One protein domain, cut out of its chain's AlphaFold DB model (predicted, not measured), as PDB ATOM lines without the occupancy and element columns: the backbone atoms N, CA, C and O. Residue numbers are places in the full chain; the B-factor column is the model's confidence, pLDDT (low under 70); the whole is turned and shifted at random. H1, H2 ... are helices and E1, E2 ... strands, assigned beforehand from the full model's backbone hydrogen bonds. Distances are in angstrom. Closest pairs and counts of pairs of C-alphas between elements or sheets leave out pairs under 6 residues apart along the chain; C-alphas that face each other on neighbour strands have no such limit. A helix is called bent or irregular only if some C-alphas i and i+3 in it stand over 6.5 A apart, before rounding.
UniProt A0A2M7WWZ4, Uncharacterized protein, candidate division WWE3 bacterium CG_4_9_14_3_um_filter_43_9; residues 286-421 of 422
ATOM      1  N   GLU A 286     115.042  97.213 212.446       96.25
ATOM      2  CA  GLU A 286     115.281  98.243 213.450       96.25
ATOM      3  C   GLU A 286     116.624  98.902 213.158       96.25
ATOM      4  O   GLU A 286     117.641  98.222 213.060       96.25
ATOM      5  N   VAL A 287     116.630 100.218 212.982       97.00
ATOM      6  CA  VAL A 287     117.849 100.962 212.680       97.00
ATOM      7  C   VAL A 287     118.724 101.029 213.925       97.00
ATOM      8  O   VAL A 287     118.302 101.539 214.963       97.00
ATOM      9  N   GLY A 288     119.945 100.525 213.796       96.25
ATOM     10  CA  GLY A 288     120.980 100.536 214.814       96.25
ATOM     11  C   GLY A 288     122.043 101.596 214.572       96.25
ATOM     12  O   GLY A 288     121.757 102.729 214.173       96.25
ATOM     13  N   GLU A 289     123.283 101.229 214.879       95.31
ATOM     14  CA  GLU A 289     124.426 102.134 214.813       95.31
ATOM     15  C   GLU A 289     124.735 102.566 213.378       95.31
ATOM     16  O   GLU A 289     124.526 101.834 212.414       95.31
ATOM     17  N   PHE A 290     125.240 103.789 213.241       97.06
ATOM     18  CA  PHE A 290     125.750 104.292 211.975       97.06
ATOM     19  C   PHE A 290     127.149 103.732 211.718       97.06
ATOM     20  O   PHE A 290     128.041 103.914 212.548       97.06
ATOM     21  N   GLU A 291     127.344 103.083 210.573       96.12
ATOM     22  CA  GLU A 291     128.562 102.319 210.285       96.12
ATOM     23  C   GLU A 291     129.530 103.080 209.377       96.12
ATOM     24  O   GLU A 291     130.742 103.027 209.589       96.12
ATOM     25  N   GLY A 292     129.026 103.824 208.388       96.94
ATOM     26  CA  GLY A 292     129.913 104.386 207.376       96.94
ATOM     27  C   GLY A 292     129.259 105.269 206.327       96.94
ATOM     28  O   GLY A 292     128.043 105.247 206.111       96.94
ATOM     29  N   ILE A 293     130.111 106.022 205.631       97.75
ATOM     30  CA  ILE A 293     129.781 106.733 204.397       97.75
ATOM     31  C   ILE A 293     130.790 106.329 203.341       97.75
ATOM     32  O   ILE A 293     131.991 106.440 203.568       97.75
ATOM     33  N   ARG A 294     130.314 105.960 202.154       96.50
ATOM     34  CA  ARG A 294     131.178 105.830 200.980       96.50
ATOM     35  C   ARG A 294     130.768 106.837 199.926       96.50
ATOM     36  O   ARG A 294     129.615 106.874 199.504       96.50
ATOM     37  N   PHE A 295     131.724 107.654 199.510       94.00
ATOM     38  CA  PHE A 295     131.560 108.609 198.430       94.00
ATOM     39  C   PHE A 295     132.313 108.127 197.191       94.00
ATOM     40  O   PHE A 295     133.513 107.844 197.250       94.00
ATOM     41  N   SER A 296     131.623 108.063 196.060       91.25
ATOM     42  CA  SER A 296     132.228 107.746 194.768       91.25
ATOM     43  C   SER A 296     131.593 108.571 193.653       91.25
ATOM     44  O   SER A 296     130.553 109.209 193.830       91.25
ATOM     45  N   VAL A 297     132.248 108.606 192.495       88.38
ATOM     46  CA  VAL A 297     131.721 109.245 191.287       88.38
ATOM     47  C   VAL A 297     131.794 108.228 190.164       88.38
ATOM     48  O   VAL A 297     132.862 107.693 189.876       88.38
ATOM     49  N   ASP A 298     130.660 107.971 189.529       85.62
ATOM     50  CA  ASP A 298     130.615 107.187 188.304       85.62
ATOM     51  C   ASP A 298     131.196 108.036 187.162       85.62
ATOM     52  O   ASP A 298     130.653 109.088 186.809       85.62
ATOM     53  N   PHE A 299     132.340 107.611 186.623       77.56
ATOM     54  CA  PHE A 299     133.088 108.375 185.623       77.56
ATOM     55  C   PHE A 299     132.363 108.485 184.278       77.56
ATOM     56  O   PHE A 299     132.483 109.517 183.612       77.56
ATOM     57  N   ASP A 300     131.607 107.458 183.892       78.00
ATOM     58  CA  ASP A 300     130.927 107.397 182.597       78.00
ATOM     59  C   ASP A 300     129.672 108.273 182.593       78.00
ATOM     60  O   ASP A 300     129.374 108.963 181.616       78.00
ATOM     61  N   THR A 301     128.946 108.280 183.710       82.38
ATOM     62  CA  THR A 301     127.675 109.003 183.847       82.38
ATOM     63  C   THR A 301     127.808 110.346 184.561       82.38
ATOM     64  O   THR A 301     126.854 111.126 184.562       82.38
ATOM     65  N   ARG A 302     128.978 110.639 185.148       85.50
ATOM     66  CA  ARG A 302     129.250 111.819 185.990       85.50
ATOM     67  C   ARG A 302     128.239 111.988 187.124       85.50
ATOM     68  O   ARG A 302     127.793 113.092 187.446       85.50
ATOM     69  N   VAL A 303     127.859 110.868 187.729       91.19
ATOM     70  CA  VAL A 303     126.943 110.830 188.869       91.19
ATOM     71  C   VAL A 303     127.749 110.624 190.143       91.19
ATOM     72  O   VAL A 303     128.442 109.624 190.293       91.19
ATOM     73  N   GLY A 304     127.633 111.566 191.075       92.38
ATOM     74  CA  GLY A 304     128.086 111.389 192.448       92.38
ATOM     75  C   GLY A 304     127.163 110.429 193.192       92.38
ATOM     76  O   GLY A 304     125.936 110.584 193.168       92.38
ATOM     77  N   LEU A 305     127.760 109.445 193.853       95.50
ATOM     78  CA  LEU A 305     127.092 108.446 194.670       95.50
ATOM     79  C   LEU A 305     127.515 108.631 196.123       95.50
ATOM     80  O   LEU A 305     128.699 108.573 196.454       95.50
ATOM     81  N   ILE A 306     126.532 108.844 196.995       97.19
ATOM     82  CA  ILE A 306     126.753 108.921 198.440       97.19
ATOM     83  C   ILE A 306     126.022 107.756 199.088       97.19
ATOM     84  O   ILE A 306     124.791 107.718 199.103       97.19
ATOM     85  N   HIS A 307     126.793 106.804 199.591       98.06
ATOM     86  CA  HIS A 307     126.311 105.622 200.284       98.06
ATOM     87  C   HIS A 307     126.357 105.884 201.788       98.06
ATOM     88  O   HIS A 307     127.386 106.325 202.290       98.06
ATOM     89  N   TYR A 308     125.268 105.596 202.493       98.50
ATOM     90  CA  TYR A 308     125.186 105.627 203.951       98.50
ATOM     91  C   TYR A 308     124.804 104.246 204.457       98.50
ATOM     92  O   TYR A 308     123.854 103.646 203.942       98.50
ATOM     93  N   TYR A 309     125.516 103.796 205.484       98.19
ATOM     94  CA  TYR A 309     125.385 102.462 206.050       98.19
ATOM     95  C   TYR A 309     124.993 102.536 207.522       98.19
ATOM     96  O   TYR A 309     125.556 103.322 208.292       98.19
ATOM     97  N   PHE A 310     123.999 101.738 207.897       98.19
ATOM     98  CA  PHE A 310     123.573 101.549 209.277       98.19
ATOM     99  C   PHE A 310     123.442 100.058 209.562       98.19
ATOM    100  O   PHE A 310     122.901  99.323 208.740       98.19
ATOM    101  N   HIS A 311     123.810  99.639 210.763       97.50
ATOM    102  CA  HIS A 311     123.528  98.294 211.236       97.50
ATOM    103  C   HIS A 311     122.021  98.116 211.475       97.50
ATOM    104  O   HIS A 311     121.365  99.043 211.961       97.50
ATOM    105  N   ALA A 312     121.452  96.941 211.203       96.69
ATOM    106  CA  ALA A 312     120.108  96.605 211.673       96.69
ATOM    107  C   ALA A 312     120.170  95.942 213.065       96.69
ATOM    108  O   ALA A 312     120.582  94.804 213.208       96.69
ATOM    109  N   SER A 313     119.703  96.595 214.128       94.25
ATOM    110  CA  SER A 313     119.817  96.056 215.501       94.25
ATOM    111  C   SER A 313     119.120  94.704 215.707       94.25
ATOM    112  O   SER A 313     119.496  93.929 216.584       94.25
ATOM    113  N   ASN A 314     118.077  94.425 214.923       92.44
ATOM    114  CA  ASN A 314     117.263  93.218 215.042       92.44
ATOM    115  C   ASN A 314     117.669  92.094 214.070       92.44
ATOM    116  O   ASN A 314     117.086  91.008 214.127       92.44
ATOM    117  N   LYS A 315     118.616  92.342 213.157       89.94
ATOM    118  CA  LYS A 315     119.074  91.394 212.130       89.94
ATOM    119  C   LYS A 315     120.539  91.671 211.819       89.94
ATOM    120  O   LYS A 315     120.868  92.808 211.561       89.94
ATOM    121  N   ASP A 316     121.389  90.651 211.745       89.00
ATOM    122  CA  ASP A 316     122.798  90.807 211.340       89.00
ATOM    123  C   ASP A 316     122.922  91.125 209.828       89.00
ATOM    124  O   ASP A 316     123.358  90.313 209.016       89.00
ATOM    125  N   GLU A 317     122.396  92.284 209.430       94.38
ATOM    126  CA  GLU A 317     122.287  92.816 208.077       94.38
ATOM    127  C   GLU A 317     122.573  94.328 208.095       94.38
ATOM    128  O   GLU A 317     122.322  95.024 209.080       94.38
ATOM    129  N   GLU A 318     123.041  94.844 206.961       96.19
ATOM    130  CA  GLU A 318     123.289  96.267 206.735       96.19
ATOM    131  C   GLU A 318     122.065  96.942 206.089       96.19
ATOM    132  O   GLU A 318     121.389  96.373 205.221       96.19
ATOM    133  N   LEU A 319     121.782  98.173 206.509       98.12
ATOM    134  CA  LEU A 319     120.822  99.088 205.903       98.12
ATOM    135  C   LEU A 319     121.571 100.098 205.048       98.12
ATOM    136  O   LEU A 319     122.474 100.787 205.523       98.12
ATOM    137  N   HIS A 320     121.145 100.230 203.798       98.31
ATOM    138  CA  HIS A 320     121.890 100.942 202.779       98.31
ATOM    139  C   HIS A 320     121.052 102.040 202.128       98.31
ATOM    140  O   HIS A 320     120.002 101.793 201.533       98.31
ATOM    141  N   PHE A 321     121.541 103.276 202.207       98.62
ATOM    142  CA  PHE A 321     120.954 104.427 201.529       98.62
ATOM    143  C   PHE A 321     121.924 104.977 200.486       98.62
ATOM    144  O   PHE A 321     123.063 105.298 200.805       98.62
ATOM    145  N   VAL A 322     121.461 105.145 199.251       98.38
ATOM    146  CA  VAL A 322     122.227 105.678 198.124       98.38
ATOM    147  C   VAL A 322     121.577 106.955 197.634       98.38
ATOM    148  O   VAL A 322     120.417 106.958 197.215       98.38
ATOM    149  N   VAL A 323     122.352 108.030 197.624       98.25
ATOM    150  CA  VAL A 323     121.983 109.288 196.984       98.25
ATOM    151  C   VAL A 323     122.712 109.410 195.657       98.25
ATOM    152  O   VAL A 323     123.935 109.305 195.610       98.25
ATOM    153  N   ARG A 324     121.951 109.666 194.591       97.31
ATOM    154  CA  ARG A 324     122.453 109.868 193.225       97.31
ATOM    155  C   ARG A 324     122.353 111.344 192.855       97.31
ATOM    156  O   ARG A 324     121.248 111.861 192.683       97.31
ATOM    157  N   LEU A 325     123.490 112.016 192.713       95.12
ATOM    158  CA  LEU A 325     123.574 113.449 192.426       95.12
ATOM    159  C   LEU A 325     124.293 113.684 191.094       95.12
ATOM    160  O   LEU A 325     125.400 113.201 190.894       95.12
ATOM    161  N   SER A 326     123.688 114.435 190.175       93.50
ATOM    162  CA  SER A 326     124.385 114.831 188.941       93.50
ATOM    163  C   SER A 326     125.515 115.828 189.228       93.50
ATOM    164  O   SER A 326     125.351 116.725 190.055       93.50
ATOM    165  N   ASP A 327     126.616 115.725 188.482       88.62
ATOM    166  CA  ASP A 327     127.721 116.696 188.450       88.62
ATOM    167  C   ASP A 327     127.300 118.171 188.311       88.62
ATOM    168  O   ASP A 327     127.924 119.031 188.924       88.62
ATOM    169  N   HIS A 328     126.204 118.475 187.609       87.38
ATOM    170  CA  HIS A 328     125.651 119.834 187.488       87.38
ATOM    171  C   HIS A 328     125.360 120.513 188.837       87.38
ATOM    172  O   HIS A 328     125.247 121.733 188.916       87.38
ATOM    173  N   TRP A 329     125.217 119.754 189.927       89.69
ATOM    174  CA  TRP A 329     125.079 120.335 191.265       89.69
ATOM    175  C   TRP A 329     126.349 121.025 191.768       89.69
ATOM    176  O   TRP A 329     126.261 121.854 192.672       89.69
ATOM    177  N   TYR A 330     127.499 120.738 191.163       86.06
ATOM    178  CA  TYR A 330     128.791 121.335 191.487       86.06
ATOM    179  C   TYR A 330     129.104 122.592 190.662       86.06
ATOM    180  O   TYR A 330     130.114 123.252 190.916       86.06
ATOM    181  N   ASP A 331     128.219 122.982 189.742       79.88
ATOM    182  CA  ASP A 331     128.306 124.260 189.038       79.88
ATOM    183  C   ASP A 331     128.031 125.421 190.004       79.88
ATOM    184  O   ASP A 331     127.111 125.356 190.825       79.88
ATOM    185  N   SER A 332     128.784 126.522 189.900       70.00
ATOM    186  CA  SER A 332     128.725 127.647 190.857       70.00
ATOM    187  C   SER A 332     127.305 128.170 191.107       70.00
ATOM    188  O   SER A 332     126.944 128.529 192.233       70.00
ATOM    189  N   ASP A 333     126.464 128.148 190.073       78.75
ATOM    190  CA  ASP A 333     125.083 128.620 190.133       78.75
ATOM    191  C   ASP A 333     124.111 127.604 190.734       78.75
ATOM    192  O   ASP A 333     123.015 128.001 191.124       78.75
ATOM    193  N   ALA A 334     124.501 126.338 190.911       81.94
ATOM    194  CA  ALA A 334     123.700 125.256 191.490       81.94
ATOM    195  C   ALA A 334     124.123 124.872 192.920       81.94
ATOM    196  O   ALA A 334     123.254 124.500 193.716       81.94
ATOM    197  N   VAL A 335     125.400 125.064 193.278       87.75
ATOM    198  CA  VAL A 335     125.969 124.680 194.586       87.75
ATOM    199  C   VAL A 335     125.129 125.212 195.752       87.75
ATOM    200  O   VAL A 335     124.690 126.376 195.758       87.75
ATOM    201  N   ILE A 336     124.861 124.339 196.729       91.06
ATOM    202  CA  ILE A 336     124.098 124.672 197.938       91.06
ATOM    203  C   ILE A 336     124.883 125.607 198.864       91.06
ATOM    204  O   ILE A 336     126.108 125.668 198.846       91.06
ATOM    205  N   LYS A 337     124.156 126.374 199.682       87.62
ATOM    206  CA  LYS A 337     124.783 127.291 200.640       87.62
ATOM    207  C   LYS A 337     125.407 126.514 201.810       87.62
ATOM    208  O   LYS A 337     124.793 125.530 202.227       87.62
ATOM    209  N   PRO A 338     126.522 127.008 202.383       89.50
ATOM    210  CA  PRO A 338     127.094 126.455 203.607       89.50
ATOM    211  C   PRO A 338     126.101 126.388 204.776       89.50
ATOM    212  O   PRO A 338     125.200 127.229 204.874       89.50
ATOM    213  N   GLY A 339     126.298 125.422 205.678       93.25
ATOM    214  CA  GLY A 339     125.475 125.213 206.884       93.25
ATOM    215  C   GLY A 339     124.855 123.814 207.006       93.25
ATOM    216  O   GLY A 339     124.011 123.562 207.876       93.25
ATOM    217  N   ASN A 340     125.239 122.900 206.121       94.94
ATOM    218  CA  ASN A 340     124.797 121.514 206.102       94.94
ATOM    219  C   ASN A 340     125.838 120.493 206.494       94.94
ATOM    220  O   ASN A 340     125.437 119.387 206.852       94.94
ATOM    221  N   ARG A 341     127.114 120.873 206.492       95.00
ATOM    222  CA  ARG A 341     128.208 120.041 206.979       95.00
ATOM    223  C   ARG A 341     127.897 119.458 208.365       95.00
ATOM    224  O   ARG A 341     127.464 120.182 209.262       95.00
ATOM    225  N   ALA A 342     128.088 118.149 208.495       94.81
ATOM    226  CA  ALA A 342     127.893 117.382 209.721       94.81
ATOM    227  C   ALA A 342     129.260 116.840 210.154       94.81
ATOM    228  O   ALA A 342     129.709 115.809 209.659       94.81
ATOM    229  N   GLU A 343     129.959 117.581 211.012       95.06
ATOM    230  CA  GLU A 343     131.342 117.269 211.402       95.06
ATOM    231  C   GLU A 343     131.437 115.940 212.169       95.06
ATOM    232  O   GLU A 343     132.438 115.226 212.083       95.06
ATOM    233  N   GLU A 344     130.371 115.560 212.873       94.88
ATOM    234  CA  GLU A 344     130.291 114.356 213.696       94.88
ATOM    235  C   GLU A 344     130.399 113.042 212.902       94.88
ATOM    236  O   GLU A 344     130.809 112.024 213.466       94.88
ATOM    237  N   ILE A 345     130.075 113.059 211.603       94.56
ATOM    238  CA  ILE A 345     130.122 111.876 210.729       94.56
ATOM    239  C   ILE A 345     131.340 111.850 209.798       94.56
ATOM    240  O   ILE A 345     131.549 110.863 209.100       94.56
ATOM    241  N   GLU A 346     132.173 112.894 209.773       94.44
ATOM    242  CA  GLU A 346     133.248 113.003 208.772       94.44
ATOM    243  C   GLU A 346     134.316 111.924 208.897       94.44
ATOM    244  O   GLU A 346     134.875 111.482 207.897       94.44
ATOM    245  N   ARG A 347     134.564 111.462 210.125       93.88
ATOM    246  CA  ARG A 347     135.506 110.368 210.398       93.88
ATOM    247  C   ARG A 347     135.078 109.025 209.799       93.88
ATOM    248  O   ARG A 347     135.898 108.121 209.745       93.88
ATOM    249  N   TYR A 348     133.812 108.900 209.399       94.19
ATOM    250  CA  TYR A 348     133.241 107.701 208.789       94.19
ATOM    251  C   TYR A 348     133.231 107.771 207.257       94.19
ATOM    252  O   TYR A 348     132.680 106.878 206.620       94.19
ATOM    253  N   ILE A 349     133.775 108.839 206.659       94.94
ATOM    254  CA  ILE A 349     133.780 109.013 205.208       94.94
ATOM    255  C   ILE A 349     134.975 108.298 204.588       94.94
ATOM    256  O   ILE A 349     136.128 108.685 204.778       94.94
ATOM    257  N   GLU A 350     134.661 107.325 203.747       93.31
ATOM    258  CA  GLU A 350     135.576 106.694 202.811       93.31
ATOM    259  C   GLU A 350     135.309 107.227 201.399       93.31
ATOM    260  O   GLU A 350     134.164 107.433 200.991       93.31
ATOM    261  N   THR A 351     136.371 107.484 200.636       87.81
ATOM    262  CA  THR A 351     136.263 107.992 199.264       87.81
ATOM    263  C   THR A 351     137.257 107.300 198.347       87.81
ATOM    264  O   THR A 351     138.396 107.044 198.731       87.81
ATOM    265  N   GLU A 352     136.818 107.020 197.124       79.75
ATOM    266  CA  GLU A 352     137.663 106.468 196.056       79.75
ATOM    267  C   GLU A 352     138.301 107.555 195.188       79.75
ATOM    268  O   GLU A 352     139.034 107.265 194.244       79.75
ATOM    269  N   LEU A 353     138.011 108.825 195.478       79.12
ATOM    270  CA  LEU A 353     138.562 109.934 194.720       79.12
ATOM    271  C   LEU A 353     140.065 110.081 194.961       79.12
ATOM    272  O   LEU A 353     140.532 110.158 196.095       79.12
ATOM    273  N   GLU A 354     140.812 110.276 193.875       71.44
ATOM    274  CA  GLU A 354     142.228 110.664 193.941       71.44
ATOM    275  C   GLU A 354     142.424 112.041 194.602       71.44
ATOM    276  O   GLU A 354     143.479 112.338 195.166       71.44
ATOM    277  N   LYS A 355     141.404 112.908 194.526       76.06
ATOM    278  CA  LYS A 355     141.398 114.248 195.125       76.06
ATOM    279  C   LYS A 355     140.609 114.255 196.430       76.06
ATOM    280  O   LYS A 355     139.592 113.583 196.560       76.06
ATOM    281  N   LYS A 356     141.044 115.098 197.372       83.88
ATOM    282  CA  LYS A 356     140.290 115.368 198.603       83.88
ATOM    283  C   LYS A 356     138.899 115.910 198.275       83.88
ATOM    284  O   LYS A 356     138.753 116.707 197.349       83.88
ATOM    285  N   LEU A 357     137.924 115.519 199.092       89.81
ATOM    286  CA  LEU A 357     136.564 116.048 199.047       89.81
ATOM    287  C   LEU A 357     136.571 117.578 199.154       89.81
ATOM    288  O   LEU A 357     137.312 118.168 199.948       89.81
ATOM    289  N   SER A 358     135.752 118.217 198.328       90.94
ATOM    290  CA  SER A 358     135.542 119.659 198.325       90.94
ATOM    291  C   SER A 358     134.645 120.088 199.488       90.94
ATOM    292  O   SER A 358     133.918 119.288 200.071       90.94
ATOM    293  N   ALA A 359     134.627 121.387 199.800       91.31
ATOM    294  CA  ALA A 359     133.686 121.927 200.785       91.31
ATOM    295  C   ALA A 359     132.219 121.646 200.400       91.31
ATOM    296  O   ALA A 359     131.396 121.405 201.277       91.31
ATOM    297  N   ALA A 360     131.903 121.636 199.100       92.00
ATOM    298  CA  ALA A 360     130.565 121.318 198.615       92.00
ATOM    299  C   ALA A 360     130.190 119.852 198.887       92.00
ATOM    300  O   ALA A 360     129.058 119.590 199.283       92.00
ATOM    301  N   ASP A 361     131.130 118.910 198.756       93.00
ATOM    302  CA  ASP A 361     130.879 117.491 199.052       93.00
ATOM    303  C   ASP A 361     130.436 117.296 200.503       93.00
ATOM    304  O   ASP A 361     129.407 116.675 200.757       93.00
ATOM    305  N   TYR A 362     131.146 117.906 201.456       95.25
ATOM    306  CA  TYR A 362     130.774 117.859 202.874       95.25
ATOM    307  C   TYR A 362     129.389 118.466 203.146       95.25
ATOM    308  O   TYR A 362     128.645 117.970 203.996       95.25
ATOM    309  N   GLU A 363     129.016 119.515 202.414       96.06
ATOM    310  CA  GLU A 363     127.690 120.127 202.504       96.06
ATOM    311  C   GLU A 363     126.590 119.183 201.989       96.06
ATOM    312  O   GLU A 363     125.556 119.037 202.648       96.06
ATOM    313  N   TYR A 364     126.799 118.500 200.858       96.25
ATOM    314  CA  TYR A 364     125.840 117.518 200.337       96.25
ATOM    315  C   TYR A 364     125.740 116.287 201.239       96.25
ATOM    316  O   TYR A 364     124.628 115.883 201.590       96.25
ATOM    317  N   ILE A 365     126.877 115.736 201.675       96.75
ATOM    318  CA  ILE A 365     126.931 114.581 202.577       96.75
ATOM    319  C   ILE A 365     126.144 114.873 203.861       96.75
ATOM    320  O   ILE A 365     125.287 114.079 204.259       96.75
ATOM    321  N   GLY A 366     126.372 116.030 204.486       97.38
ATOM    322  CA  GLY A 366     125.653 116.414 205.699       97.38
ATOM    323  C   GLY A 366     124.170 116.733 205.457       97.38
ATOM    324  O   GLY A 366     123.313 116.352 206.260       97.38
ATOM    325  N   LEU A 367     123.819 117.352 204.319       97.50
ATOM    326  CA  LEU A 367     122.421 117.601 203.945       97.50
ATOM    327  C   LEU A 367     121.617 116.298 203.878       97.50
ATOM    328  O   LEU A 367     120.541 116.212 204.476       97.50
ATOM    329  N   PHE A 368     122.116 115.300 203.148       98.19
ATOM    330  CA  PHE A 368     121.398 114.043 202.959       98.19
ATOM    331  C   PHE A 368     121.441 113.147 204.193       98.19
ATOM    332  O   PHE A 368     120.416 112.544 204.506       98.19
ATOM    333  N   TYR A 369     122.533 113.155 204.964       98.00
ATOM    334  CA  TYR A 369     122.572 112.486 206.267       98.00
ATOM    335  C   TYR A 369     121.426 112.959 207.168       98.00
ATOM    336  O   TYR A 369     120.653 112.151 207.682       98.00
ATOM    337  N   ARG A 370     121.232 114.280 207.292       97.56
ATOM    338  CA  ARG A 370     120.147 114.844 208.112       97.56
ATOM    339  C   ARG A 370     118.759 114.485 207.583       97.56
ATOM    340  O   ARG A 370     117.851 114.267 208.379       97.56
ATOM    341  N   LYS A 371     118.587 114.387 206.260       98.00
ATOM    342  CA  LYS A 371     117.327 113.932 205.642       98.00
ATOM    343  C   LYS A 371     117.040 112.456 205.930       98.00
ATOM    344  O   LYS A 371     115.893 112.119 206.209       98.00
ATOM    345  N   ILE A 372     118.060 111.599 205.891       98.38
ATOM    346  CA  ILE A 372     117.947 110.173 206.225       98.38
ATOM    347  C   ILE A 372     117.622 110.003 207.717       98.38
ATOM    348  O   ILE A 372     116.674 109.301 208.054       98.38
ATOM    349  N   GLN A 373     118.318 110.716 208.607       97.56
ATOM    350  CA  GLN A 373     118.040 110.722 210.052       97.56
ATOM    351  C   GLN A 373     116.600 111.146 210.370       97.56
ATOM    352  O   GLN A 373     115.904 110.513 211.162       97.56
ATOM    353  N   ASP A 374     116.125 112.205 209.722       97.44
ATOM    354  CA  ASP A 374     114.753 112.693 209.850       97.44
ATOM    355  C   ASP A 374     113.713 111.677 209.329       97.44
ATOM    356  O   ASP A 374     112.679 111.464 209.968       97.44
ATOM    357  N   TYR A 375     114.012 110.983 208.225       97.31
ATOM    358  CA  TYR A 375     113.202 109.868 207.726       97.31
ATOM    359  C   TYR A 375     113.140 108.704 208.725       97.31
ATOM    360  O   TYR A 375     112.045 108.274 209.087       97.31
ATOM    361  N   ILE A 376     114.284 108.250 209.246       96.81
ATOM    362  CA  ILE A 376     114.373 107.184 210.259       96.81
ATOM    363  C   ILE A 376     113.585 107.567 211.518       96.81
ATOM    364  O   ILE A 376     112.799 106.769 212.033       96.81
ATOM    365  N   LYS A 377     113.729 108.813 211.984       95.19
ATOM    366  CA  LYS A 377     113.011 109.335 213.152       95.19
ATOM    367  C   LYS A 377     111.495 109.313 212.955       95.19
ATOM    368  O   LYS A 377     110.774 108.894 213.859       95.19
ATOM    369  N   ARG A 378     110.995 109.748 211.792       91.19
ATOM    370  CA  ARG A 378     109.555 109.685 211.468       91.19
ATOM    371  C   ARG A 378     109.031 108.255 211.413       91.19
ATOM    372  O   ARG A 378     107.894 108.018 211.805       91.19
ATOM    373  N   SER A 379     109.868 107.322 210.979       91.19
ATOM    374  CA  SER A 379     109.564 105.891 210.972       91.19
ATOM    375  C   SER A 379     109.751 105.225 212.345       91.19
ATOM    376  O   SER A 379     109.690 104.002 212.444       91.19
ATOM    377  N   LYS A 380     109.983 106.011 213.411       93.06
ATOM    378  CA  LYS A 380     110.254 105.538 214.781       93.06
ATOM    379  C   LYS A 380     111.376 104.491 214.841       93.06
ATOM    380  O   LYS A 380     111.277 103.529 215.593       93.06
ATOM    381  N   GLY A 381     112.414 104.667 214.023       94.94
ATOM    382  CA  GLY A 381     113.567 103.768 213.990       94.94
ATOM    383  C   GLY A 381     113.334 102.444 213.260       94.94
ATOM    384  O   GLY A 381     114.199 101.585 213.335       94.94
ATOM    385  N   VAL A 382     112.212 102.254 212.553       95.94
ATOM    386  CA  VAL A 382     111.904 100.979 211.883       95.94
ATOM    387  C   VAL A 382     111.657 101.155 210.387       95.94
ATOM    388  O   VAL A 382     110.884 102.013 209.970       95.94
ATOM    389  N   LEU A 383     112.284 100.314 209.565       95.75
ATOM    390  CA  LEU A 383     112.218 100.351 208.104       95.75
ATOM    391  C   LEU A 383     111.622  99.061 207.531       95.75
ATOM    392  O   LEU A 383     111.815  97.978 208.074       95.75
ATOM    393  N   LEU A 384     110.906  99.175 206.407       94.12
ATOM    394  CA  LEU A 384     110.225  98.052 205.727       94.12
ATOM    395  C   LEU A 384     111.024  97.461 204.550       94.12
ATOM    396  O   LEU A 384     110.512  96.648 203.779       94.12
ATOM    397  N   ARG A 385     112.258  97.930 204.371       94.69
ATOM    398  CA  ARG A 385     113.257  97.446 203.414       94.69
ATOM    399  C   ARG A 385     114.632  97.895 203.898       94.69
ATOM    400  O   ARG A 385     114.703  98.816 204.710       94.69
ATOM    401  N   LYS A 386     115.690  97.269 203.386       95.56
ATOM    402  CA  LYS A 386     117.072  97.623 203.731       95.56
ATOM    403  C   LYS A 386     117.742  98.558 202.731       95.56
ATOM    404  O   LYS A 386     118.514  99.405 203.151       95.56
ATOM    405  N   ASP A 387     117.383  98.456 201.453       97.50
ATOM    406  CA  ASP A 387     117.992  99.249 200.386       97.50
ATOM    407  C   ASP A 387     117.097 100.426 199.983       97.50
ATOM    408  O   ASP A 387     115.898 100.282 199.701       97.50
ATOM    409  N   PHE A 388     117.695 101.608 199.925       97.94
ATOM    410  CA  PHE A 388     117.057 102.849 199.517       97.94
ATOM    411  C   PHE A 388     117.946 103.534 198.496       97.94
ATOM    412  O   PHE A 388     119.064 103.918 198.804       97.94
ATOM    413  N   THR A 389     117.448 103.749 197.286       97.94
ATOM    414  CA  THR A 389     118.175 104.502 196.264       97.94
ATOM    415  C   THR A 389     117.308 105.655 195.824       97.94
ATOM    416  O   THR A 389     116.152 105.446 195.468       97.94
ATOM    417  N   THR A 390     117.842 106.872 195.877       98.31
ATOM    418  CA  THR A 390     117.126 108.019 195.330       98.31
ATOM    419  C   THR A 390     117.059 107.915 193.811       98.31
ATOM    420  O   THR A 390     117.976 107.403 193.161       98.31
ATOM    421  N   LYS A 391     116.039 108.527 193.217       97.44
ATOM    422  CA  LYS A 391     116.116 109.004 191.839       97.44
ATOM    423  C   LYS A 391     117.385 109.829 191.637       97.44
ATOM    424  O   LYS A 391     117.883 110.459 192.575       97.44
ATOM    425  N   LEU A 392     117.895 109.865 190.411       96.81
ATOM    426  CA  LEU A 392     118.977 110.766 190.042       96.81
ATOM    427  C   LEU A 392     118.500 112.216 190.176       96.81
ATOM    428  O   LEU A 392     117.598 112.667 189.462       96.81
ATOM    429  N   ILE A 393     119.126 112.943 191.096       96.81
ATOM    430  CA  ILE A 393     118.793 114.323 191.417       96.81
ATOM    431  C   ILE A 393     119.538 115.243 190.451       96.81
ATOM    432  O   ILE A 393     120.768 115.325 190.453       96.81
ATOM    433  N   ARG A 394     118.781 115.981 189.638       94.56
ATOM    434  CA  ARG A 394     119.284 116.861 188.575       94.56
ATOM    435  C   ARG A 394     118.859 118.309 188.802       94.56
ATOM    436  O   ARG A 394     117.864 118.578 189.475       94.56
ATOM    437  N   VAL A 395     119.598 119.235 188.197       92.50
ATOM    438  CA  VAL A 395     119.244 120.668 188.146       92.50
ATOM    439  C   VAL A 395     118.490 121.006 186.852       92.50
ATOM    440  O   VAL A 395     117.673 121.925 186.830       92.50
ATOM    441  N   THR A 396     118.720 120.238 185.782       88.75
ATOM    442  CA  THR A 396     118.150 120.453 184.443       88.75
ATOM    443  C   THR A 396     117.112 119.390 184.086       88.75
ATOM    444  O   THR A 396     117.209 118.241 184.518       88.75
ATOM    445  N   ALA A 397     116.115 119.776 183.285       89.06
ATOM    446  CA  ALA A 397     115.043 118.891 182.820       89.06
ATOM    447  C   ALA A 397     115.307 118.270 181.437       89.06
ATOM    448  O   ALA A 397     114.449 117.562 180.907       89.06
ATOM    449  N   ASP A 398     116.479 118.518 180.852       88.06
ATOM    450  CA  ASP A 398     116.820 118.038 179.514       88.06
ATOM    451  C   ASP A 398     116.813 116.508 179.476       88.06
ATOM    452  O   ASP A 398     117.526 115.857 180.248       88.06
ATOM    453  N   ASN A 399     115.994 115.933 178.588       88.56
ATOM    454  CA  ASN A 399     115.790 114.485 178.448       88.56
ATOM    455  C   ASN A 399     115.486 113.778 179.783       88.56
ATOM    456  O   ASN A 399     116.007 112.698 180.057       88.56
ATOM    457  N   LEU A 400     114.691 114.414 180.650       91.81
ATOM    458  CA  LEU A 400     114.309 113.850 181.942       91.81
ATOM    459  C   LEU A 400     113.509 112.551 181.773       91.81
ATOM    460  O   LEU A 400     112.489 112.545 181.086       91.81
ATOM    461  N   ASP A 401     113.911 111.494 182.483       94.12
ATOM    462  CA  ASP A 401     113.076 110.310 182.720       94.12
ATOM    463  C   ASP A 401     112.468 110.375 184.134       94.12
ATOM    464  O   ASP A 401     113.152 110.058 185.107       94.12
ATOM    465  N   PRO A 402     111.184 110.746 184.297       92.44
ATOM    466  CA  PRO A 402     110.563 110.888 185.615       92.44
ATOM    467  C   PRO A 402     110.460 109.584 186.420       92.44
ATOM    468  O   PRO A 402     110.135 109.632 187.614       92.44
ATOM    469  N   LYS A 403     110.695 108.419 185.795       93.38
ATOM    470  CA  LYS A 403     110.723 107.133 186.501       93.38
ATOM    471  C   LYS A 403     111.963 107.002 187.384       93.38
ATOM    472  O   LYS A 403     111.819 106.546 188.512       93.38
ATOM    473  N   ASP A 404     113.122 107.454 186.907       95.00
ATOM    474  CA  ASP A 404     114.418 107.311 187.592       95.00
ATOM    475  C   ASP A 404     115.053 108.652 187.992       95.00
ATOM    476  O   ASP A 404     116.060 108.685 188.688       95.00
ATOM    477  N   GLN A 405     114.492 109.783 187.562       96.50
ATOM    478  CA  GLN A 405     115.116 111.097 187.717       96.50
ATOM    479  C   GLN A 405     114.149 112.130 188.295       96.50
ATOM    480  O   GLN A 405     112.932 112.070 188.102       96.50
ATOM    481  N   ILE A 406     114.711 113.114 188.996       96.56
ATOM    482  CA  ILE A 406     113.972 114.235 189.577       96.56
ATOM    483  C   ILE A 406     114.746 115.540 189.388       96.56
ATOM    484  O   ILE A 406     115.959 115.594 189.586       96.56
ATOM    485  N   VAL A 407     114.036 116.608 189.013       95.75
ATOM    486  CA  VAL A 407     114.619 117.945 188.828       95.75
ATOM    487  C   VAL A 407     114.294 118.808 190.029       95.75
ATOM    488  O   VAL A 407     113.123 119.012 190.349       95.75
ATOM    489  N   LEU A 408     115.324 119.348 190.674       95.31
ATOM    490  CA  LEU A 408     115.184 120.219 191.832       95.31
ATOM    491  C   LEU A 408     116.073 121.451 191.677       95.31
ATOM    492  O   LEU A 408     117.177 121.391 191.151       95.31
ATOM    493  N   ASN A 409     115.609 122.575 192.216       93.31
ATOM    494  CA  ASN A 409     116.482 123.713 192.500       93.31
ATOM    495  C   ASN A 409     116.968 123.649 193.957       93.31
ATOM    496  O   ASN A 409     116.406 122.921 194.776       93.31
ATOM    497  N   LYS A 410     117.969 124.460 194.317       91.38
ATOM    498  CA  LYS A 410     118.568 124.470 195.669       91.38
ATOM    499  C   LYS A 410     117.543 124.628 196.797       91.38
ATOM    500  O   LYS A 410     117.664 124.009 197.850       91.38
ATOM    501  N   ARG A 411     116.528 125.477 196.583       91.69
ATOM    502  CA  ARG A 411     115.458 125.742 197.560       91.69
ATOM    503  C   ARG A 411     114.553 124.527 197.748       91.69
ATOM    504  O   ARG A 411     114.065 124.314 198.851       91.69
ATOM    505  N   LEU A 412     114.283 123.775 196.685       94.44
ATOM    506  CA  LEU A 412     113.498 122.548 196.761       94.44
ATOM    507  C   LEU A 412     114.327 121.408 197.349       94.44
ATOM    508  O   LEU A 412     113.826 120.726 198.233       94.44
ATOM    509  N   LEU A 413     115.599 121.269 196.964       95.06
ATOM    510  CA  LEU A 413     116.499 120.259 197.525       95.06
ATOM    511  C   LEU A 413     116.626 120.384 199.051       95.06
ATOM    512  O   LEU A 413     116.608 119.384 199.765       95.06
ATOM    513  N   SER A 414     116.686 121.607 199.586       91.75
ATOM    514  CA  SER A 414     116.736 121.797 201.039       91.75
ATOM    515  C   SER A 414     115.429 121.412 201.741       91.75
ATOM    516  O   SER A 414     115.483 120.893 202.854       91.75
ATOM    517  N   LYS A 415     114.271 121.576 201.092       93.88
ATOM    518  CA  LYS A 415     112.941 121.350 201.690       93.88
ATOM    519  C   LYS A 415     112.355 119.958 201.481       93.88
ATOM    520  O   LYS A 415     111.577 119.518 202.319       93.88
ATOM    521  N   ILE A 416     112.680 119.306 200.370       96.25
ATOM    522  CA  ILE A 416     112.127 117.999 200.013       96.25
ATOM    523  C   ILE A 416     112.537 116.950 201.047       96.25
ATOM    524  O   ILE A 416     113.666 116.979 201.554       96.25
ATOM    525  N   ARG A 417     111.626 116.042 201.391       97.12
ATOM    526  CA  ARG A 417     111.926 114.948 202.320       97.12
ATOM    527  C   ARG A 417     112.628 113.802 201.603       97.12
ATOM    528  O   ARG A 417     112.520 113.673 200.387       97.12
ATOM    529  N   PHE A 418     113.336 112.967 202.358       97.69
ATOM    530  CA  PHE A 418     114.066 111.834 201.791       97.69
ATOM    531  C   PHE A 418     113.137 110.869 201.045       97.69
ATOM    532  O   PHE A 418     113.438 110.476 199.928       97.69
ATOM    533  N   GLU A 419     111.969 110.561 201.612       95.50
ATOM    534  CA  GLU A 419     111.004 109.642 201.003       95.50
ATOM    535  C   GLU A 419     110.428 110.121 199.660       95.50
ATOM    536  O   GLU A 419     109.961 109.307 198.870       95.50
ATOM    537  N   GLU A 420     110.479 111.426 199.383       96.38
ATOM    538  CA  GLU A 420     110.044 112.017 198.109       96.38
ATOM    539  C   GLU A 420     111.133 111.939 197.025       96.38
ATOM    540  O   GLU A 420     110.871 112.249 195.863       96.38
ATOM    541  N   LEU A 421     112.353 111.540 197.401       96.94
ATOM    542  CA  LEU A 421     113.478 111.315 196.494       96.94
ATOM    543  C   LEU A 421     113.601 109.855 196.048       96.94
ATOM    544  O   LEU A 421     114.415 109.594 195.168       96.94
TER     545      LEU A 421
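AT A GLANCE: This is residues 286 to 421 of the 422 residues of an uncharacterized protein of candidate division WWE3 bacterium CG_4_9_14_3_um_filter_43_9 (UniProt A0A2M7WWZ4). A twisted sheet of three long antiparallel strands, E1, E2 and E3, with short E4 and E5 at its edges, has the long helix H3 slantwise over one face; its other face is bare. H2 stands up from the sheet on the same face, while beyond E5 the chain runs on into E6, which pairs with E7 in a second, small sheet. The 136 printed residues have four named helices and seven named strands, in the order E1 E2 E3 H1 H2 E4 H3 E5 E6 E7 H4; the class is mixed, helices and strands. The larger sheet, E4 E1 E2 E3 E5, is mixed; the whole is compact, with a radius of gyration of the C-alphas of 14.7 A and spans of 43 by 33 by 29 A.

HOW THE PARTS SIT: Start with E1, residues 286 to 298, which bends by 83 degrees at residue 289. It forms a hairpin with E2, residues 303 to 312, where N 294 and O 307 are within hydrogen-bond range at 3.0 A. E2 forms the next hairpin with E3, residues 318 to 326, N 308 and O 321 being 2.8 A apart; E1, E2 and E3 are a meander, each strand the antiparallel neighbour of the one before. H1, residues 327 to 330, only grazes this sheet. H2, residues 343 to 348, stands up from it at a height of 8.1 A; its closest C-alphas to E1 are Tyr 348 and Gly 292, 4.9 A. E4, residues 349 to 351, is parallel to E1, with N 350 and O 293 at 2.8 A. E3, H1, H2 and E4 make a split strand-helix-strand unit, two strands running the same way with E1 and E2 between them, its crossover right-handed. H3, residues 359 to 378, is on the same face as H2, at a height of 9.5 A, making two layers, helix and sheet; its line stands at 40 degrees to E2 on the local plane, and the closest C-alphas, of Ile 306 and Ile 365, are 7.0 A apart. E5, residues 387 to 389, is parallel to E3, with N 388 and O 320 at 2.8 A. It runs on at 25 degrees into E6, residues 392 to 394, the parallel neighbour of E7, residues 405 to 407, with N 406 and O 392 at 3.0 A. H4, residues 410 to 415, is close to but not clearly touching H3, at a shallow tilt of 24 degrees, the same way; the closest C-alphas, of Leu 367 and Ser 414, are 7.6 A apart. Every O i to N i+4 pair is within hydrogen-bond range in H3, but 0 of 2 in H2, with 2 of 3 O i to N i+3 pairs, and 1 of 2 in H4; H1 is too short for such a pair.

IN THESE COORDINATES: Find C-alpha 286 at (115.281, 98.243, 213.450); from there E1 runs 30.8 A. E2 is 27.7 A long and E3 25.7 A. H3 begins at (133.686, 121.927, 200.785) and runs 29.1 A. H2 is irregular, C-alphas 344 and 347 being 7.3 A apart. H4 ends at C-alpha 415, (112.941, 121.350, 201.690).

THE WHOLE: The two C-alphas farthest apart, of Asn 314 and Asp 333, are 44.0 A apart. The printed part has no cut; the link from H1 to H2 is long, with 12 residues. The mean pLDDT of the printed part is 93.0, and no printed residue is under 70.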